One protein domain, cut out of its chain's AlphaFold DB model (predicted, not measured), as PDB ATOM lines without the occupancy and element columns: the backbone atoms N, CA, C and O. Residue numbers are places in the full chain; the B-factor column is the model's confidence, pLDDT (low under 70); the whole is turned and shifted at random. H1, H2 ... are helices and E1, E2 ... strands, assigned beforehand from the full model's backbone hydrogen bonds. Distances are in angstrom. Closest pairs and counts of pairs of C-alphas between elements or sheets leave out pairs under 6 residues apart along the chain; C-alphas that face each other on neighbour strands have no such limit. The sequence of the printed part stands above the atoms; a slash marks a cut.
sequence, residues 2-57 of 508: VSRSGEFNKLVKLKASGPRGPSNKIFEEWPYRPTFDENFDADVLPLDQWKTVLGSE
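This is residues 2 to 57 of the 508 residues of the protein "DUF2326 domain-containing protein" of Planctomycetales bacterium 10988 (UniProt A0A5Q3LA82). A small, three-stranded antiparallel sheet, E1 - E3 - E2, runs from its inner strand E3 straight into one helix, H1, which stands up from it; the long loop of residues 15 to 34 joins the edge strands. The printed part has 56 residues, 23 in named elements, under half, in the order E1 E2 E3 H1; the class is mixed. It is compact, radius of gyration of the C-alphas 11.2 A, but flat, spanning 33 by 25 by 13 A.

E3, residues 42 to 46, is antiparallel to E1, residues 11 to 14, at 139 degrees, with N 12 and O 45 2.8 A apart. E3 and E2, residues 35 to 37, form a hairpin at 117 degrees, with N 44 and O 35 2.8 A apart. H1, residues 47 to 57, is on the sheet at a height of 10.6 A, and every O i to N i+4 pair in it is within hydrogen-bond range. The closest C-alphas of E1 and H1, Leu 11 and Leu 47, are 5.6 A apart.

E3 is 13.0 A long, E1 9.4 A, E2 6.4 A and H1 15.2 A. C-alpha 11 is at (-17.099, 36.063, 0.172), C-alpha 57 at (-16.046, 21.933, -12.406).

The C-alphas farthest apart, Gly 6 and Lys 25, are 32.6 A apart. The printed part has no cut; the link E1 to E2 is long. Residues 2 to 9 and 15 to 25 are under 70 in pLDDT.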
ATOM      1  N   VAL A   2     -15.485  41.127  -5.217       36.34
ATOM      2  CA  VAL A   2     -14.887  40.754  -3.922       36.34
ATOM      3  C   VAL A   2     -14.792  42.035  -3.094       36.34
ATOM      4  O   VAL A   2     -14.021  42.917  -3.465       36.34
ATOM      5  N   SER A   3     -15.576  42.179  -2.021       35.59
ATOM      6  CA  SER A   3     -15.421  43.327  -1.116       35.59
ATOM      7  C   SER A   3     -14.263  43.064  -0.142       35.59
ATOM      8  O   SER A   3     -14.054  41.941   0.325       35.59
ATOM      9  N   ARG A   4     -13.441  44.089   0.107       44.00
ATOM     10  CA  ARG A   4     -12.377  44.064   1.118       44.00
ATOM     11  C   ARG A   4     -12.893  44.772   2.371       44.00
ATOM     12  O   ARG A   4     -12.800  45.989   2.464       44.00
ATOM     13  N   SER A   5     -13.384  44.008   3.335       33.97
ATOM     14  CA  SER A   5     -13.472  44.430   4.737       33.97
ATOM     15  C   SER A   5     -12.797  43.366   5.605       33.97
ATOM     16  O   SER A   5     -12.820  42.187   5.260       33.97
ATOM     17  N   GLY A   6     -12.088  43.815   6.640       35.56
ATOM     18  CA  GLY A   6     -11.069  43.060   7.374       35.56
ATOM     19  C   GLY A   6     -11.511  41.721   7.973       35.56
ATOM     20  O   GLY A   6     -12.675  41.523   8.294       35.56
ATOM     21  N   GLU A   7     -10.524  40.828   8.089       45.28
ATOM     22  CA  GLU A   7     -10.493  39.595   8.899       45.28
ATOM     23  C   GLU A   7     -11.783  38.765   9.001       45.28
ATOM     24  O   GLU A   7     -12.106  38.239  10.053       45.28
ATOM     25  N   PHE A   8     -12.484  38.550   7.891       42.31
ATOM     26  CA  PHE A   8     -13.480  37.485   7.760       42.31
ATOM     27  C   PHE A   8     -13.389  36.908   6.341       42.31
ATOM     28  O   PHE A   8     -13.032  37.622   5.401       42.31
ATOM     29  N   ASN A   9     -13.618  35.599   6.190       55.88
ATOM     30  CA  ASN A   9     -13.520  34.859   4.925       55.88
ATOM     31  C   ASN A   9     -14.029  35.683   3.733       55.88
ATOM     32  O   ASN A   9     -15.196  36.060   3.700       55.88
ATOM     33  N   LYS A  10     -13.165  35.960   2.743       77.75
ATOM     34  CA  LYS A  10     -13.565  36.686   1.525       77.75
ATOM     35  C   LYS A  10     -14.755  35.961   0.897       77.75
ATOM     36  O   LYS A  10     -14.609  34.805   0.515       77.75
ATOM     37  N   LEU A  11     -15.899  36.627   0.785       80.81
ATOM     38  CA  LEU A  11     -17.099  36.063   0.172       80.81
ATOM     39  C   LEU A  11     -17.131  36.371  -1.328       80.81
ATOM     40  O   LEU A  11     -16.765  37.460  -1.778       80.81
ATOM     41  N   VAL A  12     -17.566  35.389  -2.108       81.62
ATOM     42  CA  VAL A  12     -17.798  35.489  -3.545       81.62
ATOM     43  C   VAL A  12     -19.299  35.562  -3.760       81.62
ATOM     44  O   VAL A  12     -20.009  34.597  -3.505       81.62
ATOM     45  N   LYS A  13     -19.775  36.718  -4.231       82.25
ATOM     46  CA  LYS A  13     -21.166  36.910  -4.649       82.25
ATOM     47  C   LYS A  13     -21.425  36.168  -5.959       82.25
ATOM     48  O   LYS A  13     -20.779  36.463  -6.966       82.25
ATOM     49  N   LEU A  14     -22.397  35.268  -5.937       80.06
ATOM     50  CA  LEU A  14     -22.883  34.502  -7.072       80.06
ATOM     51  C   LEU A  14     -24.191  35.114  -7.569       80.06
ATOM     52  O   LEU A  14     -25.021  35.598  -6.798       80.06
ATOM     53  N   LYS A  15     -24.367  35.128  -8.887       69.50
ATOM     54  CA  LYS A  15     -25.588  35.614  -9.527       69.50
ATOM     55  C   LYS A  15     -26.092  34.514 -10.448       69.50
ATOM     56  O   LYS A  15     -25.650  34.424 -11.587       69.50
ATOM     57  N   ALA A  16     -26.968  33.659  -9.935       61.34
ATOM     58  CA  ALA A  16     -27.594  32.626 -10.746       61.34
ATOM     59  C   ALA A  16     -28.776  33.201 -11.540       61.34
ATOM     60  O   ALA A  16     -29.558  34.004 -11.028       61.34
ATOM     61  N   SER A  17     -28.934  32.765 -12.787       55.12
ATOM     62  CA  SER A  17     -30.156  32.940 -13.575       55.12
ATOM     63  C   SER A  17     -31.184  31.877 -13.160       55.12
ATOM     64  O   SER A  17     -31.393  30.902 -13.872       55.12
ATOM     65  N   GLY A  18     -31.764  32.003 -11.962       59.41
ATOM     66  CA  GLY A  18     -32.704  31.024 -11.395       59.41
ATOM     67  C   GLY A  18     -33.187  31.395  -9.982       59.41
ATOM     68  O   GLY A  18     -32.854  32.483  -9.505       59.41
ATOM     69  N   PRO A  19     -33.983  30.536  -9.308       53.69
ATOM     70  CA  PRO A  19     -34.399  30.770  -7.923       53.69
ATOM     71  C   PRO A  19     -33.175  30.913  -7.001       53.69
ATOM     72  O   PRO A  19     -32.159  30.250  -7.203       53.69
ATOM     73  N   ARG A  20     -33.264  31.823  -6.022       56.66
ATOM     74  CA  ARG A  20     -32.182  32.141  -5.073       56.66
ATOM     75  C   ARG A  20     -32.042  31.038  -4.010       56.66
ATOM     76  O   ARG A  20     -33.035  30.417  -3.623       56.66
ATOM     77  N   GLY A  21     -30.829  30.834  -3.497       55.41
ATOM     78  CA  GLY A  21     -30.544  29.912  -2.395       55.41
ATOM     79  C   GLY A  21     -30.295  28.452  -2.812       55.41
ATOM     80  O   GLY A  21     -30.265  28.126  -3.999       55.41
ATOM     81  N   PRO A  22     -30.165  27.528  -1.837       54.47
ATOM     82  CA  PRO A  22     -29.798  26.119  -2.058       54.47
ATOM     83  C   PRO A  22     -30.839  25.291  -2.834       54.47
ATOM     84  O   PRO A  22     -30.640  24.099  -3.037       54.47
ATOM     85  N   SER A  23     -31.951  25.911  -3.245       51.78
ATOM     86  CA  SER A  23     -33.009  25.319  -4.071       51.78
ATOM     87  C   SER A  23     -32.733  25.411  -5.578       51.78
ATOM     88  O   SER A  23     -33.503  24.887  -6.387       51.78
ATOM     89  N   ASN A  24     -31.648  26.081  -5.978       63.84
ATOM     90  CA  ASN A  24     -31.220  26.117  -7.366       63.84
ATOM     91  C   ASN A  24     -30.526  24.800  -7.741       63.84
ATOM     92  O   ASN A  24     -29.470  24.487  -7.195       63.84
ATOM     93  N   LYS A  25     -31.093  24.061  -8.704       66.25
ATOM     94  CA  LYS A  25     -30.570  22.762  -9.168       66.25
ATOM     95  C   LYS A  25     -29.101  22.809  -9.598       66.25
ATOM     96  O   LYS A  25     -28.394  21.833  -9.409       66.25
ATOM     97  N   ILE A  26     -28.628  23.952 -10.106       70.50
ATOM     98  CA  ILE A  26     -27.226  24.144 -10.519       70.50
ATOM     99  C   ILE A  26     -26.262  23.959  -9.334       70.50
ATOM    100  O   ILE A  26     -25.140  23.507  -9.514       70.50
ATOM    101  N   PHE A  27     -26.690  24.285  -8.113       78.38
ATOM    102  CA  PHE A  27     -25.851  24.158  -6.920       78.38
ATOM    103  C   PHE A  27     -25.900  22.762  -6.290       78.38
ATOM    104  O   PHE A  27     -25.161  22.512  -5.341       78.38
ATOM    105  N   GLU A  28     -26.777  21.862  -6.750       77.00
ATOM    106  CA  GLU A  28     -26.916  20.532  -6.144       77.00
ATOM    107  C   GLU A  28     -25.724  19.622  -6.441       77.00
ATOM    108  O   GLU A  28     -25.394  18.791  -5.594       77.00
ATOM    109  N   GLU A  29     -25.085  19.826  -7.594       80.06
ATOM    110  CA  GLU A  29     -23.935  19.059  -8.084       80.06
ATOM    111  C   GLU A  29     -22.597  19.602  -7.555       80.06
ATOM    112  O   GLU A  29     -21.579  18.918  -7.612       80.06
ATOM    113  N   TRP A  30     -22.593  20.805  -6.970       89.25
ATOM    114  CA  TRP A  30     -21.375  21.421  -6.450       89.25
ATOM    115  C   TRP A  30     -20.924  20.795  -5.126       89.25
ATOM    116  O   TRP A  30     -21.755  20.529  -4.251       89.25
ATOM    117  N   PRO A  31     -19.600  20.688  -4.890       88.94
ATOM    118  CA  PRO A  31     -19.068  20.193  -3.620       88.94
ATOM    119  C   PRO A  31     -19.460  21.084  -2.431       88.94
ATOM    120  O   PRO A  31     -19.592  20.608  -1.305       88.94
ATOM    121  N   TYR A  32     -19.688  22.378  -2.682       89.25
ATOM    122  CA  TYR A  32     -20.112  23.347  -1.681       89.25
ATOM    123  C   TYR A  32     -21.296  24.170  -2.175       89.25
ATOM    124  O   TYR A  32     -21.215  24.842  -3.205       89.25
ATOM    125  N   ARG A  33     -22.384  24.159  -1.400       88.19
ATOM    126  CA  ARG A  33     -23.599  24.911  -1.722       88.19
ATOM    127  C   ARG A  33     -23.489  26.361  -1.247       88.19
ATOM    128  O   ARG A  33     -23.144  26.583  -0.085       88.19
ATOM    129  N   PRO A  34     -23.823  27.342  -2.098       87.19
ATOM    130  CA  PRO A  34     -23.915  28.734  -1.684       87.19
ATOM    131  C   PRO A  34     -24.987  28.958  -0.617       87.19
ATOM    132  O   PRO A  34     -26.016  28.279  -0.588       87.19
ATOM    133  N   THR A  35     -24.768  29.963   0.223       86.19
ATOM    134  CA  THR A  35     -25.741  30.433   1.215       86.19
ATOM    135  C   THR A  35     -26.230  31.820   0.834       86.19
ATOM    136  O   THR A  35     -25.430  32.640   0.395       86.19
ATOM    137  N   PHE A  36     -27.512  32.116   1.022       84.06
ATOM    138  CA  PHE A  36     -28.030  33.461   0.776       84.06
ATOM    139  C   PHE A  36     -27.559  34.428   1.872       84.06
ATOM    140  O   PHE A  36     -27.727  34.140   3.056       84.06
ATOM    141  N   ASP A  37     -26.981  35.565   1.481       83.00
ATOM    142  CA  ASP A  37     -26.581  36.649   2.384       83.00
ATOM    143  C   ASP A  37     -27.451  37.886   2.137       83.00
ATOM    144  O   ASP A  37     -27.473  38.451   1.037       83.00
ATOM    145  N   GLU A  38     -28.168  38.306   3.180       81.88
ATOM    146  CA  GLU A  38     -29.099  39.437   3.141       81.88
ATOM    147  C   GLU A  38     -28.396  40.775   2.869       81.88
ATOM    148  O   GLU A  38     -28.954  41.623   2.175       81.88
ATOM    149  N   ASN A  39     -27.157  40.966   3.339       82.12
ATOM    150  CA  ASN A  39     -26.418  42.216   3.137       82.12
ATOM    151  C   ASN A  39     -26.017  42.400   1.673       82.12
ATOM    152  O   ASN A  39     -25.944  43.522   1.169       82.12
ATOM    153  N   PHE A  40     -25.733  41.293   0.986       76.06
ATOM    154  CA  PHE A  40     -25.353  41.306  -0.422       76.06
ATOM    155  C   PHE A  40     -26.534  41.091  -1.372       76.06
ATOM    156  O   PHE A  40     -26.327  41.195  -2.586       76.06
ATOM    157  N   ASP A  41     -27.733  40.806  -0.854       82.50
ATOM    158  CA  ASP A  41     -28.918  40.377  -1.612       82.50
ATOM    159  C   ASP A  41     -28.570  39.313  -2.670       82.50
ATOM    160  O   ASP A  41     -28.885  39.442  -3.860       82.50
ATOM    161  N   ALA A  42     -27.791  38.306  -2.273       82.19
ATOM    162  CA  ALA A  42     -27.290  37.296  -3.195       82.19
ATOM    163  C   ALA A  42     -26.798  36.030  -2.502       82.19
ATOM    164  O   ALA A  42     -26.434  36.034  -1.331       82.19
ATOM    165  N   ASP A  43     -26.720  34.963  -3.291       85.50
ATOM    166  CA  ASP A  43     -26.022  33.748  -2.907       85.50
ATOM    167  C   ASP A  43     -24.521  34.032  -2.822       85.50
ATOM    168  O   ASP A  43     -23.927  34.619  -3.731       85.50
ATOM    169  N   VAL A  44     -23.900  33.644  -1.716       88.00
ATOM    170  CA  VAL A  44     -22.477  33.841  -1.461       88.00
ATOM    171  C   VAL A  44     -21.795  32.525  -1.138       88.00
ATOM    172  O   VAL A  44     -22.395  31.603  -0.583       88.00
ATOM    173  N   LEU A  45     -20.509  32.459  -1.469       90.44
ATOM    174  CA  LEU A  45     -19.646  31.347  -1.109       90.44
ATOM    175  C   LEU A  45     -18.285  31.872  -0.623       90.44
ATOM    176  O   LEU A  45     -17.717  32.762  -1.264       90.44
ATOM    177  N   PRO A  46     -17.722  31.356   0.482       91.50
ATOM    178  CA  PRO A  46     -16.340  31.617   0.861       91.50
ATOM    179  C   PRO A  46     -15.370  31.365  -0.298       91.50
ATOM    180  O   PRO A  46     -15.487  30.386  -1.030       91.50
ATOM    181  N   LEU A  47     -14.366  32.227  -0.444       90.19
ATOM    182  CA  LEU A  47     -13.420  32.191  -1.560       90.19
ATOM    183  C   LEU A  47     -12.686  30.849  -1.683       90.19
ATOM    184  O   LEU A  47     -12.385  30.427  -2.796       90.19
ATOM    185  N   ASP A  48     -12.374  30.187  -0.570       90.62
ATOM    186  CA  ASP A  48     -11.689  28.892  -0.602       90.62
ATOM    187  C   ASP A  48     -12.618  27.752  -1.037       90.62
ATOM    188  O   ASP A  48     -12.216  26.908  -1.839       90.62
ATOM    189  N   GLN A  49     -13.890  27.795  -0.635       92.38
ATOM    190  CA  GLN A  49     -14.915  26.891  -1.163       92.38
ATOM    191  C   GLN A  49     -15.158  27.156  -2.652       92.38
ATOM    192  O   GLN A  49     -15.224  26.219  -3.439       92.38
ATOM    193  N   TRP A  50     -15.164  28.424  -3.077       92.69
ATOM    194  CA  TRP A  50     -15.296  28.786  -4.488       92.69
ATOM    195  C   TRP A  50     -14.147  28.269  -5.353       92.69
ATOM    196  O   TRP A  50     -14.377  27.756  -6.442       92.69
ATOM    197  N   LYS A  51     -12.902  28.339  -4.866       93.12
ATOM    198  CA  LYS A  51     -11.766  27.709  -5.559       93.12
ATOM    199  C   LYS A  51     -11.947  26.196  -5.685       93.12
ATOM    200  O   LYS A  51     -11.495  25.637  -6.675       93.12
ATOM    201  N   THR A  52     -12.560  25.551  -4.694       93.94
ATOM    202  CA  THR A  52     -12.794  24.101  -4.718       93.94
ATOM    203  C   THR A  52     -13.866  23.738  -5.737       93.94
ATOM    204  O   THR A  52     -13.629  22.858  -6.556       93.94
ATOM    205  N   VAL A  53     -14.974  24.487  -5.774       93.50
ATOM    206  CA  VAL A  53     -16.000  24.358  -6.823       93.50
ATOM    207  C   VAL A  53     -15.377  24.538  -8.207       93.50
ATOM    208  O   VAL A  53     -15.484  23.649  -9.036       93.50
ATOM    209  N   LEU A  54     -14.633  25.626  -8.444       93.81
ATOM    210  CA  LEU A  54     -13.976  25.855  -9.738       93.81
ATOM    211  C   LEU A  54     -12.970  24.759 -10.111       93.81
ATOM    212  O   LEU A  54     -12.803  24.456 -11.286       93.81
ATOM    213  N   GLY A  55     -12.278  24.182  -9.128       95.44
ATOM    214  CA  GLY A  55     -11.375  23.058  -9.352       95.44
ATOM    215  C   GLY A  55     -12.112  21.798  -9.795       95.44
ATOM    216  O   GLY A  55     -11.662  21.144 -10.730       95.44
ATOM    217  N   SER A  56     -13.233  21.492  -9.142       94.75
ATOM    218  CA  SER A  56     -14.101  20.364  -9.484       94.75
ATOM    219  C   SER A  56     -14.704  20.543 -10.878       94.75
ATOM    220  O   SER A  56     -14.532  19.685 -11.728       94.75
ATOM    221  N   GLU A  57     -15.325  21.690 -11.149       92.44
ATOM    222  CA  GLU A  57     -16.046  21.933 -12.406       92.44
ATOM    223  C   GLU A  57     -15.115  22.057 -13.619       92.44
ATOM    224  O   GLU A  57     -15.400  21.519 -14.682       92.44
TER     225      GLU A  57